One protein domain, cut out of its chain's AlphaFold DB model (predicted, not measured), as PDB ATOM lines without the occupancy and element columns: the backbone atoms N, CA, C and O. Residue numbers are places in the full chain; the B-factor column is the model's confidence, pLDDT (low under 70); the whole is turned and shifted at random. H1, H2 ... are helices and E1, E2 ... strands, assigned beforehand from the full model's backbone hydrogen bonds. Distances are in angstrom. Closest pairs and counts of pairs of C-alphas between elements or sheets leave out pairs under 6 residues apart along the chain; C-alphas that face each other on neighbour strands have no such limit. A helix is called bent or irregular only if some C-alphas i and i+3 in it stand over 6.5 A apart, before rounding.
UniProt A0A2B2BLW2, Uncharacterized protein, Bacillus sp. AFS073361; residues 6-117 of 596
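This is residues 6 to 117 of the 596 residues of an uncharacterized protein of Bacillus sp. AFS073361 (UniProt A0A2B2BLW2). A strongly twisted ribbon of three antiparallel strands, in the order E2, E1, E4, has the helix H3 packed along one face, while H1 and H2 cover part of the opposite face more loosely, making three layers with the sheet between the helices. Two long stretches with no named element, residues 44 to 55 and 76 to 89, reach well away from the centre, and the short strand E3 lies apart from the ribbon's strands E1, E2 and E4. The printed part has 112 residues with three named helices and four named strands, in the order E1, E2, H1, H2, E3, E4, H3; its class is mixed, helices and strands. It is compact, with a radius of gyration of the C-alphas of 15.1 A and spans of 45 by 37 by 22 A.

Find C-alpha 6 at (-20.707, 19.209, -30.668); from there E1, residues 6 to 13, runs 21.9 A. E2 is residues 20 to 26, 19.9 A, and E4 is residues 90 to 99, 27.1 A. H3, residues 102 to 115, runs 19.7 A to C-alpha 115 at (-20.995, 2.723, -31.748). H1 is residues 30 to 43, 19.1 A, and only just irregular: C-alphas 37 and 40 are 6.8 A apart. H2 is residues 56 to 64, 12.3 A; E3 is residues 73 to 75, 5.5 A.

Start at the inner strand E1. It forms a hairpin with E2, at 157 degrees between directions; look for N 8 and O 24, 2.8 A apart. On its other side E4 is antiparallel at 162 degrees, with N 11 and O 92 2.8 A apart. H3 lies over E1 at a height over the sheet of 8.1 A, along the strands, at 18 degrees to E1 on the local plane; its closest C-alphas to E2 are Ile 113 and Val 23, 5.8 A. On the opposite face, H1 lies only just over E1, with 3 of its C-alphas on it, at a height of 8.6 A, and H2 lies over E1 and, only just, E4, also with 3, at 10.2 A; both run slantwise to the strands. H1 touches H2 with residues 38 to 43 alone, closest at the C-alphas of Ala 42 and Ala 58, 4.3 A, the same way at a steep tilt of 69 degrees, only just short of about perpendicular. E3 pairs with no named strand and is apart from H1 and H2. Every O i to N i+4 pair is within hydrogen-bond range in H2 and H3; in H1, 7 of 10 are.

The C-alphas farthest apart are those of Asp 83 and Ser 101, 46.3 A. The printed part has no cut. The links H1 to H2 and E3 to E4 are long. Look for low confidence at residues 67 to 89, under 70; the mean pLDDT of the printed part is 79.7.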
ATOM      1  N   LEU A   6     -19.843  20.127 -29.932       95.50
ATOM      2  CA  LEU A   6     -20.707  19.209 -30.668       95.50
ATOM      3  C   LEU A   6     -19.923  17.965 -31.082       95.50
ATOM      4  O   LEU A   6     -18.813  18.081 -31.608       95.50
ATOM      5  N   VAL A   7     -20.546  16.796 -30.943       94.75
ATOM      6  CA  VAL A   7     -20.114  15.569 -31.624       94.75
ATOM      7  C   VAL A   7     -21.005  15.369 -32.846       94.75
ATOM      8  O   VAL A   7     -22.231  15.454 -32.754       94.75
ATOM      9  N   TYR A   8     -20.404  15.121 -34.006       95.75
ATOM     10  CA  TYR A   8     -21.097  14.951 -35.281       95.75
ATOM     11  C   TYR A   8     -20.657  13.677 -36.003       95.75
ATOM     12  O   TYR A   8     -19.558  13.161 -35.804       95.75
ATOM     13  N   LEU A   9     -21.534  13.188 -36.876       95.69
ATOM     14  CA  LEU A   9     -21.310  12.071 -37.782       95.69
ATOM     15  C   LEU A   9     -21.318  12.576 -39.221       95.69
ATOM     16  O   LEU A   9     -22.310  13.149 -39.676       95.69
ATOM     17  N   LEU A  10     -20.243  12.303 -39.946       94.88
ATOM     18  CA  LEU A  10     -20.192  12.368 -41.397       94.88
ATOM     19  C   LEU A  10     -20.474  10.981 -41.966       94.88
ATOM     20  O   LEU A  10     -19.731  10.035 -41.701       94.88
ATOM     21  N   THR A  11     -21.530  10.867 -42.762       93.00
ATOM     22  CA  THR A  11     -21.851   9.663 -43.525       93.00
ATOM     23  C   THR A  11     -21.529   9.908 -44.992       93.00
ATOM     24  O   THR A  11     -22.098  10.805 -45.613       93.00
ATOM     25  N   PHE A  12     -20.614   9.111 -45.527       90.81
ATOM     26  CA  PHE A  12     -20.245   9.090 -46.935       90.81
ATOM     27  C   PHE A  12     -21.115   8.061 -47.638       90.81
ATOM     28  O   PHE A  12     -20.886   6.856 -47.511       90.81
ATOM     29  N   ILE A  13     -22.115   8.559 -48.356       85.69
ATOM     30  CA  ILE A  13     -23.049   7.746 -49.127       85.69
ATOM     31  C   ILE A  13     -22.478   7.635 -50.535       85.69
ATOM     32  O   ILE A  13     -22.384   8.630 -51.263       85.69
ATOM     33  N   LYS A  14     -22.062   6.427 -50.903       82.56
ATOM     34  CA  LYS A  14     -21.491   6.118 -52.215       82.56
ATOM     35  C   LYS A  14     -22.497   5.312 -53.037       82.56
ATOM     36  O   LYS A  14     -23.119   4.403 -52.484       82.56
ATOM     37  N   PRO A  15     -22.653   5.586 -54.343       71.44
ATOM     38  CA  PRO A  15     -23.493   4.764 -55.204       71.44
ATOM     39  C   PRO A  15     -23.027   3.301 -55.160       71.44
ATOM     40  O   PRO A  15     -21.860   3.019 -55.417       71.44
ATOM     41  N   HIS A  16     -23.935   2.378 -54.832       74.00
ATOM     42  CA  HIS A  16     -23.703   0.923 -54.839       74.00
ATOM     43  C   HIS A  16     -22.690   0.370 -53.815       74.00
ATOM     44  O   HIS A  16     -22.391  -0.825 -53.843       74.00
ATOM     45  N   GLU A  17     -22.209   1.181 -52.870       80.62
ATOM     46  CA  GLU A  17     -21.368   0.729 -51.757       80.62
ATOM     47  C   GLU A  17     -22.090   0.909 -50.414       80.62
ATOM     48  O   GLU A  17     -23.094   1.609 -50.297       80.62
ATOM     49  N   LYS A  18     -21.583   0.246 -49.371       85.62
ATOM     50  CA  LYS A  18     -22.051   0.485 -48.001       85.62
ATOM     51  C   LYS A  18     -21.615   1.878 -47.548       85.62
ATOM     52  O   LYS A  18     -20.506   2.301 -47.861       85.62
ATOM     53  N   ASP A  19     -22.447   2.525 -46.741       90.12
ATOM     54  CA  ASP A  19     -22.110   3.805 -46.122       90.12
ATOM     55  C   ASP A  19     -20.863   3.695 -45.237       90.12
ATOM     56  O   ASP A  19     -20.705   2.734 -44.468       90.12
ATOM     57  N   TYR A  20     -20.009   4.717 -45.327       93.00
ATOM     58  CA  TYR A  20     -18.841   4.883 -44.465       93.00
ATOM     59  C   TYR A  20     -19.011   6.071 -43.520       93.00
ATOM     60  O   TYR A  20     -19.618   7.084 -43.864       93.00
ATOM     61  N   TYR A  21     -18.434   5.959 -42.329       95.31
ATOM     62  CA  TYR A  21     -18.665   6.871 -41.220       95.31
ATOM     63  C   TYR A  21     -17.384   7.564 -40.765       95.31
ATOM     64  O   TYR A  21     -16.316   6.961 -40.670       95.31
ATOM     65  N   TYR A  22     -17.498   8.830 -40.400       95.69
ATOM     66  CA  TYR A  22     -16.500   9.537 -39.612       95.69
ATOM     67  C   TYR A  22     -17.205  10.251 -38.471       95.69
ATOM     68  O   TYR A  22     -18.132  11.021 -38.701       95.69
ATOM     69  N   VAL A  23     -16.776   9.986 -37.246       95.94
ATOM     70  CA  VAL A  23     -17.235  10.708 -36.062       95.94
ATOM     71  C   VAL A  23     -16.201  11.778 -35.764       95.94
ATOM     72  O   VAL A  23     -15.010  11.484 -35.722       95.94
ATOM     73  N   GLY A  24     -16.629  13.016 -35.584       94.50
ATOM     74  CA  GLY A  24     -15.736  14.088 -35.174       94.50
ATOM     75  C   GLY A  24     -16.365  14.933 -34.088       94.50
ATOM     76  O   GLY A  24     -17.584  14.949 -33.919       94.50
ATOM     77  N   GLN A  25     -15.524  15.672 -33.382       94.69
ATOM     78  CA  GLN A  25     -15.952  16.678 -32.422       94.69
ATOM     79  C   GLN A  25     -15.512  18.088 -32.826       94.69
ATOM     80  O   GLN A  25     -14.573  18.269 -33.613       94.69
ATOM     81  N   THR A  26     -16.215  19.110 -32.338       93.25
ATOM     82  CA  THR A  26     -15.829  20.510 -32.541       93.25
ATOM     83  C   THR A  26     -16.408  21.444 -31.485       93.25
ATOM     84  O   THR A  26     -17.553  21.292 -31.077       93.25
ATOM     85  N   THR A  27     -15.618  22.439 -31.085       92.62
ATOM     86  CA  THR A  27     -16.051  23.605 -30.295       92.62
ATOM     87  C   THR A  27     -16.332  24.830 -31.181       92.62
ATOM     88  O   THR A  27     -16.823  25.852 -30.714       92.62
ATOM     89  N   GLN A  28     -16.027  24.737 -32.480       91.19
ATOM     90  CA  GLN A  28     -16.302  25.765 -33.485       91.19
ATOM     91  C   GLN A  28     -17.706  25.565 -34.081       91.19
ATOM     92  O   GLN A  28     -18.270  24.472 -33.976       91.19
ATOM     93  N   PRO A  29     -18.277  26.573 -34.771       92.94
ATOM     94  CA  PRO A  29     -19.498  26.374 -35.543       92.94
ATOM     95  C   PRO A  29     -19.357  25.187 -36.504       92.94
ATOM     96  O   PRO A  29     -18.396  25.110 -37.274       92.94
ATOM     97  N   LEU A  30     -20.331  24.271 -36.491       89.12
ATOM     98  CA  LEU A  30     -20.266  23.023 -37.263       89.12
ATOM     99  C   LEU A  30     -19.981  23.272 -38.749       89.12
ATOM    100  O   LEU A  30     -19.147  22.591 -39.338       89.12
ATOM    101  N   LYS A  31     -20.618  24.289 -39.344       88.00
ATOM    102  CA  LYS A  31     -20.407  24.669 -40.748       88.00
ATOM    103  C   LYS A  31     -18.937  24.990 -41.042       88.00
ATOM    104  O   LYS A  31     -18.397  24.489 -42.024       88.00
ATOM    105  N   THR A  32     -18.285  25.763 -40.173       86.44
ATOM    106  CA  THR A  32     -16.852  26.085 -40.262       86.44
ATOM    107  C   THR A  32     -16.011  24.822 -40.140       86.44
ATOM    108  O   THR A  32     -15.136  24.581 -40.966       86.44
ATOM    109  N   ARG A  33     -16.316  23.949 -39.170       91.56
ATOM    110  CA  ARG A  33     -15.583  22.688 -39.007       91.56
ATOM    111  C   ARG A  33     -15.670  21.793 -40.244       91.56
ATOM    112  O   ARG A  33     -14.655  21.221 -40.635       91.56
ATOM    113  N   ILE A  34     -16.856  21.647 -40.837       89.25
ATOM    114  CA  ILE A  34     -17.040  20.812 -42.029       89.25
ATOM    115  C   ILE A  34     -16.323  21.422 -43.230       89.25
ATOM    116  O   ILE A  34     -15.518  20.740 -43.864       89.25
ATOM    117  N   ASN A  35     -16.546  22.706 -43.504       86.44
ATOM    118  CA  ASN A  35     -15.957  23.357 -44.668       86.44
ATOM    119  C   ASN A  35     -14.436  23.452 -44.547       86.44
ATOM    120  O   ASN A  35     -13.720  22.904 -45.377       86.44
ATOM    121  N   ASP A  36     -13.924  24.059 -43.482       86.81
ATOM    122  CA  ASP A  36     -12.494  24.346 -43.380       86.81
ATOM    123  C   ASP A  36     -11.700  23.130 -42.904       86.81
ATOM    124  O   ASP A  36     -10.612  22.844 -43.406       86.81
ATOM    125  N   GLY A  37     -12.251  22.378 -41.949       86.69
ATOM    126  CA  GLY A  37     -11.581  21.228 -41.348       86.69
ATOM    127  C   GLY A  37     -11.576  19.981 -42.231       86.69
ATOM    128  O   GLY A  37     -10.619  19.200 -42.157       86.69
ATOM    129  N   HIS A  38     -12.603  19.799 -43.069       89.50
ATOM    130  CA  HIS A  38     -12.745  18.615 -43.915       89.50
ATOM    131  C   HIS A  38     -12.637  18.906 -45.404       89.50
ATOM    132  O   HIS A  38     -11.754  18.339 -46.048       89.50
ATOM    133  N   ILE A  39     -13.482  19.785 -45.937       88.06
ATOM    134  CA  ILE A  39     -13.593  20.003 -47.385       88.06
ATOM    135  C   ILE A  39     -12.376  20.765 -47.917       88.06
ATOM    136  O   ILE A  39     -11.581  20.203 -48.664       88.06
ATOM    137  N   ASN A  40     -12.157  21.998 -47.469       85.38
ATOM    138  CA  ASN A  40     -11.071  22.864 -47.937       85.38
ATOM    139  C   ASN A  40      -9.703  22.242 -47.641       85.38
ATOM    140  O   ASN A  40      -8.806  22.221 -48.483       85.38
ATOM    141  N   ARG A  41      -9.551  21.647 -46.451       85.81
ATOM    142  CA  ARG A  41      -8.325  20.945 -46.061       85.81
ATOM    143  C   ARG A  41      -8.027  19.722 -46.937       85.81
ATOM    144  O   ARG A  41      -6.859  19.361 -47.060       85.81
ATOM    145  N   ALA A  42      -9.032  19.099 -47.558       86.56
ATOM    146  CA  ALA A  42      -8.800  18.028 -48.523       86.56
ATOM    147  C   ALA A  42      -8.107  18.524 -49.799       86.56
ATOM    148  O   ALA A  42      -7.440  17.735 -50.458       86.56
ATOM    149  N   TRP A  43      -8.188  19.812 -50.119       85.25
ATOM    150  CA  TRP A  43      -7.625  20.376 -51.347       85.25
ATOM    151  C   TRP A  43      -6.416  21.282 -51.115       85.25
ATOM    152  O   TRP A  43      -5.812  21.760 -52.070       85.25
ATOM    153  N   LYS A  44      -6.032  21.505 -49.855       86.88
ATOM    154  CA  LYS A  44      -4.887  22.349 -49.507       86.88
ATOM    155  C   LYS A  44      -3.567  21.683 -49.925       86.88
ATOM    156  O   LYS A  44      -3.288  20.557 -49.504       86.88
ATOM    157  N   LEU A  45      -2.774  22.389 -50.731       85.12
ATOM    158  CA  LEU A  45      -1.428  21.989 -51.148       85.12
ATOM    159  C   LEU A  45      -0.364  22.638 -50.251       85.12
ATOM    160  O   LEU A  45      -0.546  23.758 -49.775       85.12
ATOM    161  N   ASP A  46       0.735  21.926 -50.016       85.44
ATOM    162  CA  ASP A  46       1.944  22.438 -49.381       85.44
ATOM    163  C   ASP A  46       2.817  23.221 -50.382       85.44
ATOM    164  O   ASP A  46       2.516  23.308 -51.576       85.44
ATOM    165  N   SER A  47       3.929  23.786 -49.906       86.88
ATOM    166  CA  SER A  47       4.860  24.570 -50.733       86.88
ATOM    167  C   SER A  47       5.516  23.776 -51.869       86.88
ATOM    168  O   SER A  47       6.124  24.373 -52.751       86.88
ATOM    169  N   ASN A  48       5.420  22.446 -51.851       80.88
ATOM    170  CA  ASN A  48       5.973  21.555 -52.867       80.88
ATOM    171  C   ASN A  48       4.897  21.060 -53.850       80.88
ATOM    172  O   ASN A  48       5.182  20.185 -54.666       80.88
ATOM    173  N   GLY A  49       3.664  21.571 -53.756       84.38
ATOM    174  CA  GLY A  49       2.541  21.141 -54.587       84.38
ATOM    175  C   GLY A  49       1.947  19.786 -54.188       84.38
ATOM    176  O   GLY A  49       1.171  19.222 -54.955       84.38
ATOM    177  N   ASN A  50       2.276  19.245 -53.008       82.19
ATOM    178  CA  ASN A  50       1.660  18.017 -52.497       82.19
ATOM    179  C   ASN A  50       0.462  18.347 -51.606       82.19
ATOM    180  O   ASN A  50       0.448  19.368 -50.932       82.19
ATOM    181  N   PHE A  51      -0.532  17.462 -51.513       81.12
ATOM    182  CA  PHE A  51      -1.638  17.654 -50.568       81.12
ATOM    183  C   PHE A  51      -1.142  17.644 -49.112       81.12
ATOM    184  O   PHE A  51      -0.686  16.611 -48.620       81.12
ATOM    185  N   GLU A  52      -1.320  18.761 -48.398       81.31
ATOM    186  CA  GLU A  52      -0.866  18.965 -47.012       81.31
ATOM    187  C   GLU A  52      -1.494  17.943 -46.051       81.31
ATOM    188  O   GLU A  52      -0.903  17.543 -45.049       81.31
ATOM    189  N   ASN A  53      -2.713  17.488 -46.358       75.38
ATOM    190  CA  ASN A  53      -3.478  16.589 -45.507       75.38
ATOM    191  C   ASN A  53      -3.891  15.312 -46.241       75.38
ATOM    192  O   ASN A  53      -4.707  15.312 -47.169       75.38
ATOM    193  N   ASN A  54      -3.365  14.184 -45.760       76.56
ATOM    194  CA  ASN A  54      -3.603  12.862 -46.342       76.56
ATOM    195  C   ASN A  54      -4.391  11.912 -45.423       76.56
ATOM    196  O   ASN A  54      -4.319  10.687 -45.552       76.56
ATOM    197  N   TYR A  55      -5.143  12.463 -44.465       83.38
ATOM    198  CA  TYR A  55      -6.048  11.659 -43.645       83.38
ATOM    199  C   TYR A  55      -7.229  11.142 -44.482       83.38
ATOM    200  O   TYR A  55      -7.508  11.627 -45.579       83.38
ATOM    201  N   ARG A  56      -7.885  10.078 -44.012       86.69
ATOM    202  CA  ARG A  56      -8.737   9.247 -44.871       86.69
ATOM    203  C   ARG A  56      -9.963   9.975 -45.424       86.69
ATOM    204  O   ARG A  56     -10.185   9.886 -46.619       86.69
ATOM    205  N   VAL A  57     -10.661  10.771 -44.614       88.69
ATOM    206  CA  VAL A  57     -11.773  11.621 -45.091       88.69
ATOM    207  C   VAL A  57     -11.323  12.542 -46.232       88.69
ATOM    208  O   VAL A  57     -11.984  12.587 -47.260       88.69
ATOM    209  N   ALA A  58     -10.170  13.210 -46.105       88.50
ATOM    210  CA  ALA A  58      -9.648  14.072 -47.167       88.50
ATOM    211  C   ALA A  58      -9.347  13.298 -48.463       88.50
ATOM    212  O   ALA A  58      -9.652  13.776 -49.551       88.50
ATOM    213  N   ARG A  59      -8.794  12.082 -48.360       87.31
ATOM    214  CA  ARG A  59      -8.575  11.212 -49.529       87.31
ATOM    215  C   ARG A  59      -9.881  10.820 -50.213       87.31
ATOM    216  O   ARG A  59      -9.935  10.820 -51.434       87.31
ATOM    217  N   GLU A  60     -10.911  10.497 -49.441       87.00
ATOM    218  CA  GLU A  60     -12.213  10.099 -49.982       87.00
ATOM    219  C   GLU A  60     -12.932  11.284 -50.637       87.00
ATOM    220  O   GLU A  60     -13.435  11.139 -51.746       87.00
ATOM    221  N   ILE A  61     -12.887  12.473 -50.021       87.38
ATOM    222  CA  ILE A  61     -13.387  13.720 -50.625       87.38
ATOM    223  C   ILE A  61     -12.685  13.991 -51.961       87.38
ATOM    224  O   ILE A  61     -13.356  14.281 -52.943       87.38
ATOM    225  N   ARG A  62     -11.354  13.853 -52.031       85.62
ATOM    226  CA  ARG A  62     -10.613  14.024 -53.294       85.62
ATOM    227  C   ARG A  62     -10.971  12.972 -54.339       85.62
ATOM    228  O   ARG A  62     -11.080  13.290 -55.513       85.62
ATOM    229  N   LYS A  63     -11.128  11.717 -53.912       82.81
ATOM    230  CA  LYS A  63     -11.379  10.585 -54.811       82.81
ATOM    231  C   LYS A  63     -12.757  10.653 -55.471       82.81
ATOM    232  O   LYS A  63     -12.880  10.249 -56.620       82.81
ATOM    233  N   TYR A  64     -13.775  11.104 -54.742       79.19
ATOM    234  CA  TYR A  64     -15.168  11.048 -55.195       79.19
ATOM    235  C   TYR A  64     -15.813  12.431 -55.399       79.19
ATOM    236  O   TYR A  64     -16.922  12.512 -55.918       79.19
ATOM    237  N   GLY A  65     -15.164  13.521 -54.981       78.69
ATOM    238  CA  GLY A  65     -15.779  14.853 -54.930       78.69
ATOM    239  C   GLY A  65     -16.957  14.932 -53.942       78.69
ATOM    240  O   GLY A  65     -17.308  13.949 -53.287       78.69
ATOM    241  N   ILE A  66     -17.583  16.110 -53.820       73.50
ATOM    242  CA  ILE A  66     -18.803  16.308 -53.013       73.50
ATOM    243  C   ILE A  66     -19.904  16.892 -53.906       73.50
ATOM    244  O   ILE A  66     -19.727  17.957 -54.502       73.50
ATOM    245  N   ARG A  67     -21.051  16.205 -53.979       64.94
ATOM    246  CA  ARG A  67     -22.249  16.663 -54.709       64.94
ATOM    247  C   ARG A  67     -23.332  17.173 -53.750       64.94
ATOM    248  O   ARG A  67     -23.422  16.697 -52.616       64.94
ATOM    249  N   ASP A  68     -24.165  18.112 -54.199       59.03
ATOM    250  CA  ASP A  68     -25.414  18.460 -53.511       59.03
ATOM    251  C   ASP A  68     -26.520  17.443 -53.803       59.03
ATOM    252  O   ASP A  68     -26.365  16.513 -54.596       59.03
ATOM    253  N   LYS A  69     -27.667  17.628 -53.139       47.62
ATOM    254  CA  LYS A  69     -28.869  16.806 -53.327       47.62
ATOM    255  C   LYS A  69     -29.452  16.888 -54.746       47.62
ATOM    256  O   LYS A  69     -30.190  15.985 -55.121       47.62
ATOM    257  N   GLU A  70     -29.117  17.917 -55.521       49.97
ATOM    258  CA  GLU A  70     -29.529  18.094 -56.920       49.97
ATOM    259  C   GLU A  70     -28.521  17.484 -57.910       49.97
ATOM    260  O   GLU A  70     -28.671  17.638 -59.119       49.97
ATOM    261  N   LYS A  71     -27.509  16.756 -57.410       48.47
ATOM    262  CA  LYS A  71     -26.383  16.191 -58.173       48.47
ATOM    263  C   LYS A  71     -25.442  17.237 -58.779       48.47
ATOM    264  O   LYS A  71     -24.546  16.841 -59.526       48.47
ATOM    265  N   LYS A  72     -25.568  18.522 -58.439       44.94
ATOM    266  CA  LYS A  72     -24.583  19.536 -58.819       44.94
ATOM    267  C   LYS A  72     -23.332  19.340 -57.969       44.94
ATOM    268  O   LYS A  72     -23.394  19.093 -56.762       44.94
ATOM    269  N   ILE A  73     -22.173  19.401 -58.612       48.06
ATOM    270  CA  ILE A  73     -20.892  19.412 -57.907       48.06
ATOM    271  C   ILE A  73     -20.822  20.747 -57.161       48.06
ATOM    272  O   ILE A  73     -20.823  21.800 -57.785       48.06
ATOM    273  N   ILE A  74     -20.807  20.714 -55.824       49.88
ATOM    274  CA  ILE A  74     -20.722  21.948 -55.018       49.88
ATOM    275  C   ILE A  74     -19.280  22.462 -55.000       49.88
ATOM    276  O   ILE A  74     -19.054  23.653 -54.824       49.88
ATOM    277  N   TRP A  75     -18.306  21.557 -55.149       45.62
ATOM    278  CA  TRP A  75     -16.881  21.854 -55.051       45.62
ATOM    279  C   TRP A  75     -16.066  20.897 -55.937       45.62
ATOM    280  O   TRP A  75     -15.880  19.728 -55.586       45.62
ATOM    281  N   SER A  76     -15.561  21.400 -57.065       42.03
ATOM    282  CA  SER A  76     -14.385  20.876 -57.769       42.03
ATOM    283  C   SER A  76     -13.376  22.015 -57.880       42.03
ATOM    284  O   SER A  76     -13.711  23.099 -58.348       42.03
ATOM    285  N   ASN A  77     -12.151  21.803 -57.400       40.09
ATOM    286  CA  ASN A  77     -11.052  22.686 -57.773       40.09
ATOM    287  C   ASN A  77     -10.621  22.255 -59.171       40.09
ATOM    288  O   ASN A  77      -9.988  21.209 -59.322       40.09
ATOM    289  N   ASP A  78     -11.014  23.025 -60.175       37.41
ATOM    290  CA  ASP A  78     -10.628  22.782 -61.556       37.41
ATOM    291  C   ASP A  78      -9.105  22.865 -61.703       37.41
ATOM    292  O   ASP A  78      -8.491  23.904 -61.455       37.41
ATOM    293  N   ASN A  79      -8.508  21.716 -62.029       35.88
ATOM    294  CA  ASN A  79      -7.464  21.529 -63.043       35.88
ATOM    295  C   ASN A  79      -7.138  20.027 -63.138       35.88
ATOM    296  O   ASN A  79      -6.097  19.596 -62.661       35.88
ATOM    297  N   GLU A  80      -8.047  19.264 -63.764       40.59
ATOM    298  CA  GLU A  80      -8.037  17.804 -64.024       40.59
ATOM    299  C   GLU A  80      -9.025  16.988 -63.169       40.59
ATOM    300  O   GLU A  80      -8.653  16.275 -62.236       40.59
ATOM    301  N   ILE A  81     -10.301  16.993 -63.561       38.25
ATOM    302  CA  ILE A  81     -11.186  15.850 -63.305       38.25
ATOM    303  C   ILE A  81     -11.572  15.287 -64.669       38.25
ATOM    304  O   ILE A  81     -12.519  15.748 -65.290       38.25
ATOM    305  N   LYS A  82     -10.802  14.295 -65.131       35.78
ATOM    306  CA  LYS A  82     -11.184  13.438 -66.260       35.78
ATOM    307  C   LYS A  82     -12.445  12.670 -65.870       35.78
ATOM    308  O   LYS A  82     -12.422  12.004 -64.835       35.78
ATOM    309  N   ASP A  83     -13.503  12.785 -66.670       36.94
ATOM    310  CA  ASP A  83     -14.669  11.890 -66.739       36.94
ATOM    311  C   ASP A  83     -14.935  11.017 -65.492       36.94
ATOM    312  O   ASP A  83     -14.669   9.812 -65.462       36.94
ATOM    313  N   LEU A  84     -15.517  11.608 -64.443       39.50
ATOM    314  CA  LEU A  84     -16.181  10.864 -63.364       39.50
ATOM    315  C   LEU A  84     -17.696  10.986 -63.520       39.50
ATOM    316  O   LEU A  84     -18.406  11.465 -62.630       39.50
ATOM    317  N   ASP A  85     -18.206  10.510 -64.649       39.56
ATOM    318  CA  ASP A  85     -19.620  10.651 -64.998       39.56
ATOM    319  C   ASP A  85     -20.569   9.771 -64.145       39.56
ATOM    320  O   ASP A  85     -21.771   9.717 -64.369       39.56
ATOM    321  N   THR A  86     -20.083   9.093 -63.090       46.12
ATOM    322  CA  THR A  86     -20.940   8.234 -62.235       46.12
ATOM    323  C   THR A  86     -20.598   8.130 -60.740       46.12
ATOM    324  O   THR A  86     -21.404   7.572 -59.997       46.12
ATOM    325  N   ALA A  87     -19.488   8.679 -60.224       53.00
ATOM    326  CA  ALA A  87     -19.007   8.323 -58.872       53.00
ATOM    327  C   ALA A  87     -18.899   9.488 -57.867       53.00
ATOM    328  O   ALA A  87     -17.925   9.583 -57.125       53.00
ATOM    329  N   GLY A  88     -19.901  10.369 -57.801       61.69
ATOM    330  CA  GLY A  88     -19.993  11.345 -56.707       61.69
ATOM    331  C   GLY A  88     -20.376  10.698 -55.372       61.69
ATOM    332  O   GLY A  88     -21.281   9.865 -55.348       61.69
ATOM    333  N   CYS A  89     -19.751  11.095 -54.258       68.00
ATOM    334  CA  CYS A  89     -20.246  10.754 -52.916       68.00
ATOM    335  C   CYS A  89     -21.104  11.888 -52.331       68.00
ATOM    336  O   CYS A  89     -20.819  13.071 -52.539       68.00
ATOM    337  N   TYR A  90     -22.153  11.531 -51.585       79.38
ATOM    338  CA  TYR A  90     -22.921  12.492 -50.792       79.38
ATOM    339  C   TYR A  90     -22.400  12.492 -49.361       79.38
ATOM    340  O   TYR A  90     -22.262  11.436 -48.738       79.38
ATOM    341  N   LEU A  91     -22.152  13.686 -48.826       82.81
ATOM    342  CA  LEU A  91     -21.764  13.866 -47.435       82.81
ATOM    343  C   LEU A  91     -22.994  14.258 -46.611       82.81
ATOM    344  O   LEU A  91     -23.466  15.393 -46.683       82.81
ATOM    345  N   LYS A  92     -23.520  13.329 -45.810       87.19
ATOM    346  CA  LYS A  92     -24.588  13.619 -44.846       87.19
ATOM    347  C   LYS A  92     -23.971  13.942 -43.487       87.19
ATOM    348  O   LYS A  92     -23.227  13.132 -42.942       87.19
ATOM    349  N   VAL A  93     -24.304  15.107 -42.933       90.50
ATOM    350  CA  VAL A  93     -23.844  15.554 -41.610       90.50
ATOM    351  C   VAL A  93     -24.985  15.400 -40.608       90.50
ATOM    352  O   VAL A  93     -26.057  15.963 -40.819       90.50
ATOM    353  N   ASN A  94     -24.762  14.665 -39.519       91.44
ATOM    354  CA  ASN A  94     -25.712  14.559 -38.410       91.44
ATOM    355  C   ASN A  94     -25.056  15.043 -37.117       91.44
ATOM    356  O   ASN A  94     -23.939  14.633 -36.806       91.44
ATOM    357  N   ILE A  95     -25.750  15.876 -36.345       95.38
ATOM    358  CA  ILE A  95     -25.341  16.202 -34.973       95.38
ATOM    359  C   ILE A  95     -25.764  15.029 -34.086       95.38
ATOM    360  O   ILE A  95     -26.929  14.641 -34.102       95.38
ATOM    361  N   LEU A  96     -24.814  14.446 -33.354       94.19
ATOM    362  CA  LEU A  96     -25.055  13.296 -32.481       94.19
ATOM    363  C   LEU A  96     -25.409  13.734 -31.057       94.19
ATOM    364  O   LEU A  96     -26.328  13.186 -30.457       94.19
ATOM    365  N   CYS A  97     -24.685  14.717 -30.519       95.00
ATOM    366  CA  CYS A  97     -24.998  15.364 -29.246       95.00
ATOM    367  C   CYS A  97     -24.273  16.709 -29.108       95.00
ATOM    368  O   CYS A  97     -23.282  16.974 -29.794       95.00
ATOM    369  N   SER A  98     -24.756  17.533 -28.182       95.06
ATOM    370  CA  SER A  98     -24.068  18.711 -27.652       95.06
ATOM    371  C   SER A  98     -23.610  18.440 -26.226       95.06
ATOM    372  O   SER A  98     -24.316  17.752 -25.491       95.06
ATOM    373  N   VAL A  99     -22.475  19.003 -25.832       93.25
ATOM    374  CA  VAL A  99     -21.874  18.806 -24.502       93.25
ATOM    375  C   VAL A  99     -21.402  20.134 -23.917       93.25
ATOM    376  O   VAL A  99     -21.208  21.116 -24.647       93.25
ATOM    377  N   ASN A 100     -21.205  20.161 -22.599       91.75
ATOM    378  CA  ASN A 100     -20.853  21.384 -21.871       91.75
ATOM    379  C   ASN A 100     -19.389  21.440 -21.409       91.75
ATOM    380  O   ASN A 100     -18.952  22.494 -20.956       91.75
ATOM    381  N   SER A 101     -18.616  20.363 -21.558       89.88
ATOM    382  CA  SER A 101     -17.185  20.333 -21.236       89.88
ATOM    383  C   SER A 101     -16.380  19.596 -22.311       89.88
ATOM    384  O   SER A 101     -16.929  18.829 -23.104       89.88
ATOM    385  N   GLN A 102     -15.064  19.835 -22.356       88.56
ATOM    386  CA  GLN A 102     -14.160  19.122 -23.270       88.56
ATOM    387  C   GLN A 102     -14.007  17.643 -22.890       88.56
ATOM    388  O   GLN A 102     -13.893  16.798 -23.771       88.56
ATOM    389  N   GLU A 103     -14.034  17.329 -21.594       85.12
ATOM    390  CA  GLU A 103     -13.983  15.953 -21.091       85.12
ATOM    391  C   GLU A 103     -15.192  15.146 -21.578       85.12
ATOM    392  O   GLU A 103     -15.030  14.085 -22.179       85.12
ATOM    393  N   GLU A 104     -16.397  15.708 -21.448       89.75
ATOM    394  CA  GLU A 104     -17.615  15.082 -21.963       89.75
ATOM    395  C   GLU A 104     -17.570  14.958 -23.498       89.75
ATOM    396  O   GLU A 104     -18.001  13.947 -24.053       89.75
ATOM    397  N   LEU A 105     -17.012  15.950 -24.205       88.19
ATOM    398  CA  LEU A 105     -16.840  15.903 -25.662       88.19
ATOM    399  C   LEU A 105     -15.992  14.694 -26.085       88.19
ATOM    400  O   LEU A 105     -16.420  13.917 -26.940       88.19
ATOM    401  N   ASP A 106     -14.854  14.493 -25.419       86.50
ATOM    402  CA  ASP A 106     -13.925  13.396 -25.682       86.50
ATOM    403  C   ASP A 106     -14.545  12.027 -25.379       86.50
ATOM    404  O   ASP A 106     -14.381  11.077 -26.152       86.50
ATOM    405  N   GLU A 107     -15.271  11.907 -24.266       87.75
ATOM    406  CA  GLU A 107     -15.982  10.681 -23.899       87.75
ATOM    407  C   GLU A 107     -17.081  10.334 -24.906       87.75
ATOM    408  O   GLU A 107     -17.189   9.184 -25.349       87.75
ATOM    409  N   LYS A 108     -17.878  11.326 -25.321       92.50
ATOM    410  CA  LYS A 108     -18.938  11.127 -26.315       92.50
ATOM    411  C   LYS A 108     -18.359  10.810 -27.692       92.50
ATOM    412  O   LYS A 108     -18.887   9.923 -28.362       92.50
ATOM    413  N   GLU A 109     -17.275  11.462 -28.117       94.31
ATOM    414  CA  GLU A 109     -16.588  11.137 -29.374       94.31
ATOM    415  C   GLU A 109     -16.127   9.673 -29.378       94.31
ATOM    416  O   GLU A 109     -16.481   8.925 -30.295       94.31
ATOM    417  N   LYS A 110     -15.421   9.236 -28.324       91.19
ATOM    418  CA  LYS A 110     -14.984   7.840 -28.154       91.19
ATOM    419  C   LYS A 110     -16.163   6.875 -28.229       91.19
ATOM    420  O   LYS A 110     -16.137   5.923 -29.014       91.19
ATOM    421  N   PHE A 111     -17.220   7.144 -27.462       94.06
ATOM    422  CA  PHE A 111     -18.435   6.331 -27.454       94.06
ATOM    423  C   PHE A 111     -19.023   6.172 -28.862       94.06
ATOM    424  O   PHE A 111     -19.323   5.056 -29.295       94.06
ATOM    425  N   TYR A 112     -19.152   7.266 -29.614       94.88
ATOM    426  CA  TYR A 112     -19.734   7.220 -30.950       94.88
ATOM    427  C   TYR A 112     -18.814   6.574 -31.991       94.88
ATOM    428  O   TYR A 112     -19.320   5.872 -32.870       94.88
ATOM    429  N   ILE A 113     -17.489   6.713 -31.880       93.75
ATOM    430  CA  ILE A 113     -16.544   5.984 -32.741       93.75
ATOM    431  C   ILE A 113     -16.724   4.469 -32.582       93.75
ATOM    432  O   ILE A 113     -16.752   3.739 -33.581       93.75
ATOM    433  N   LEU A 114     -16.896   3.994 -31.344       89.50
ATOM    434  CA  LEU A 114     -17.195   2.588 -31.062       89.50
ATOM    435  C   LEU A 114     -18.568   2.189 -31.617       89.50
ATOM    436  O   LEU A 114     -18.668   1.211 -32.359       89.50
ATOM    437  N   LYS A 115     -19.608   2.982 -31.325       94.06
ATOM    438  CA  LYS A 115     -20.995   2.723 -31.748       94.06
ATOM    439  C   LYS A 115     -21.135   2.594 -33.266       94.06
ATOM    440  O   LYS A 115     -21.801   1.679 -33.743       94.06
ATOM    441  N   TYR A 116     -20.498   3.484 -34.028       93.19
ATOM    442  CA  TYR A 116     -20.542   3.477 -35.495       93.19
ATOM    443  C   TYR A 116     -19.439   2.629 -36.138       93.19
ATOM    444  O   TYR A 116     -19.368   2.549 -37.366       93.19
ATOM    445  N   ARG A 117     -18.575   1.995 -35.331       93.44
ATOM    446  CA  ARG A 117     -17.375   1.274 -35.786       93.44
ATOM    447  C   ARG A 117     -16.565   2.098 -36.790       93.44
ATOM    448  O   ARG A 117     -16.091   1.570 -37.800       93.44
TER     449      ARG A 117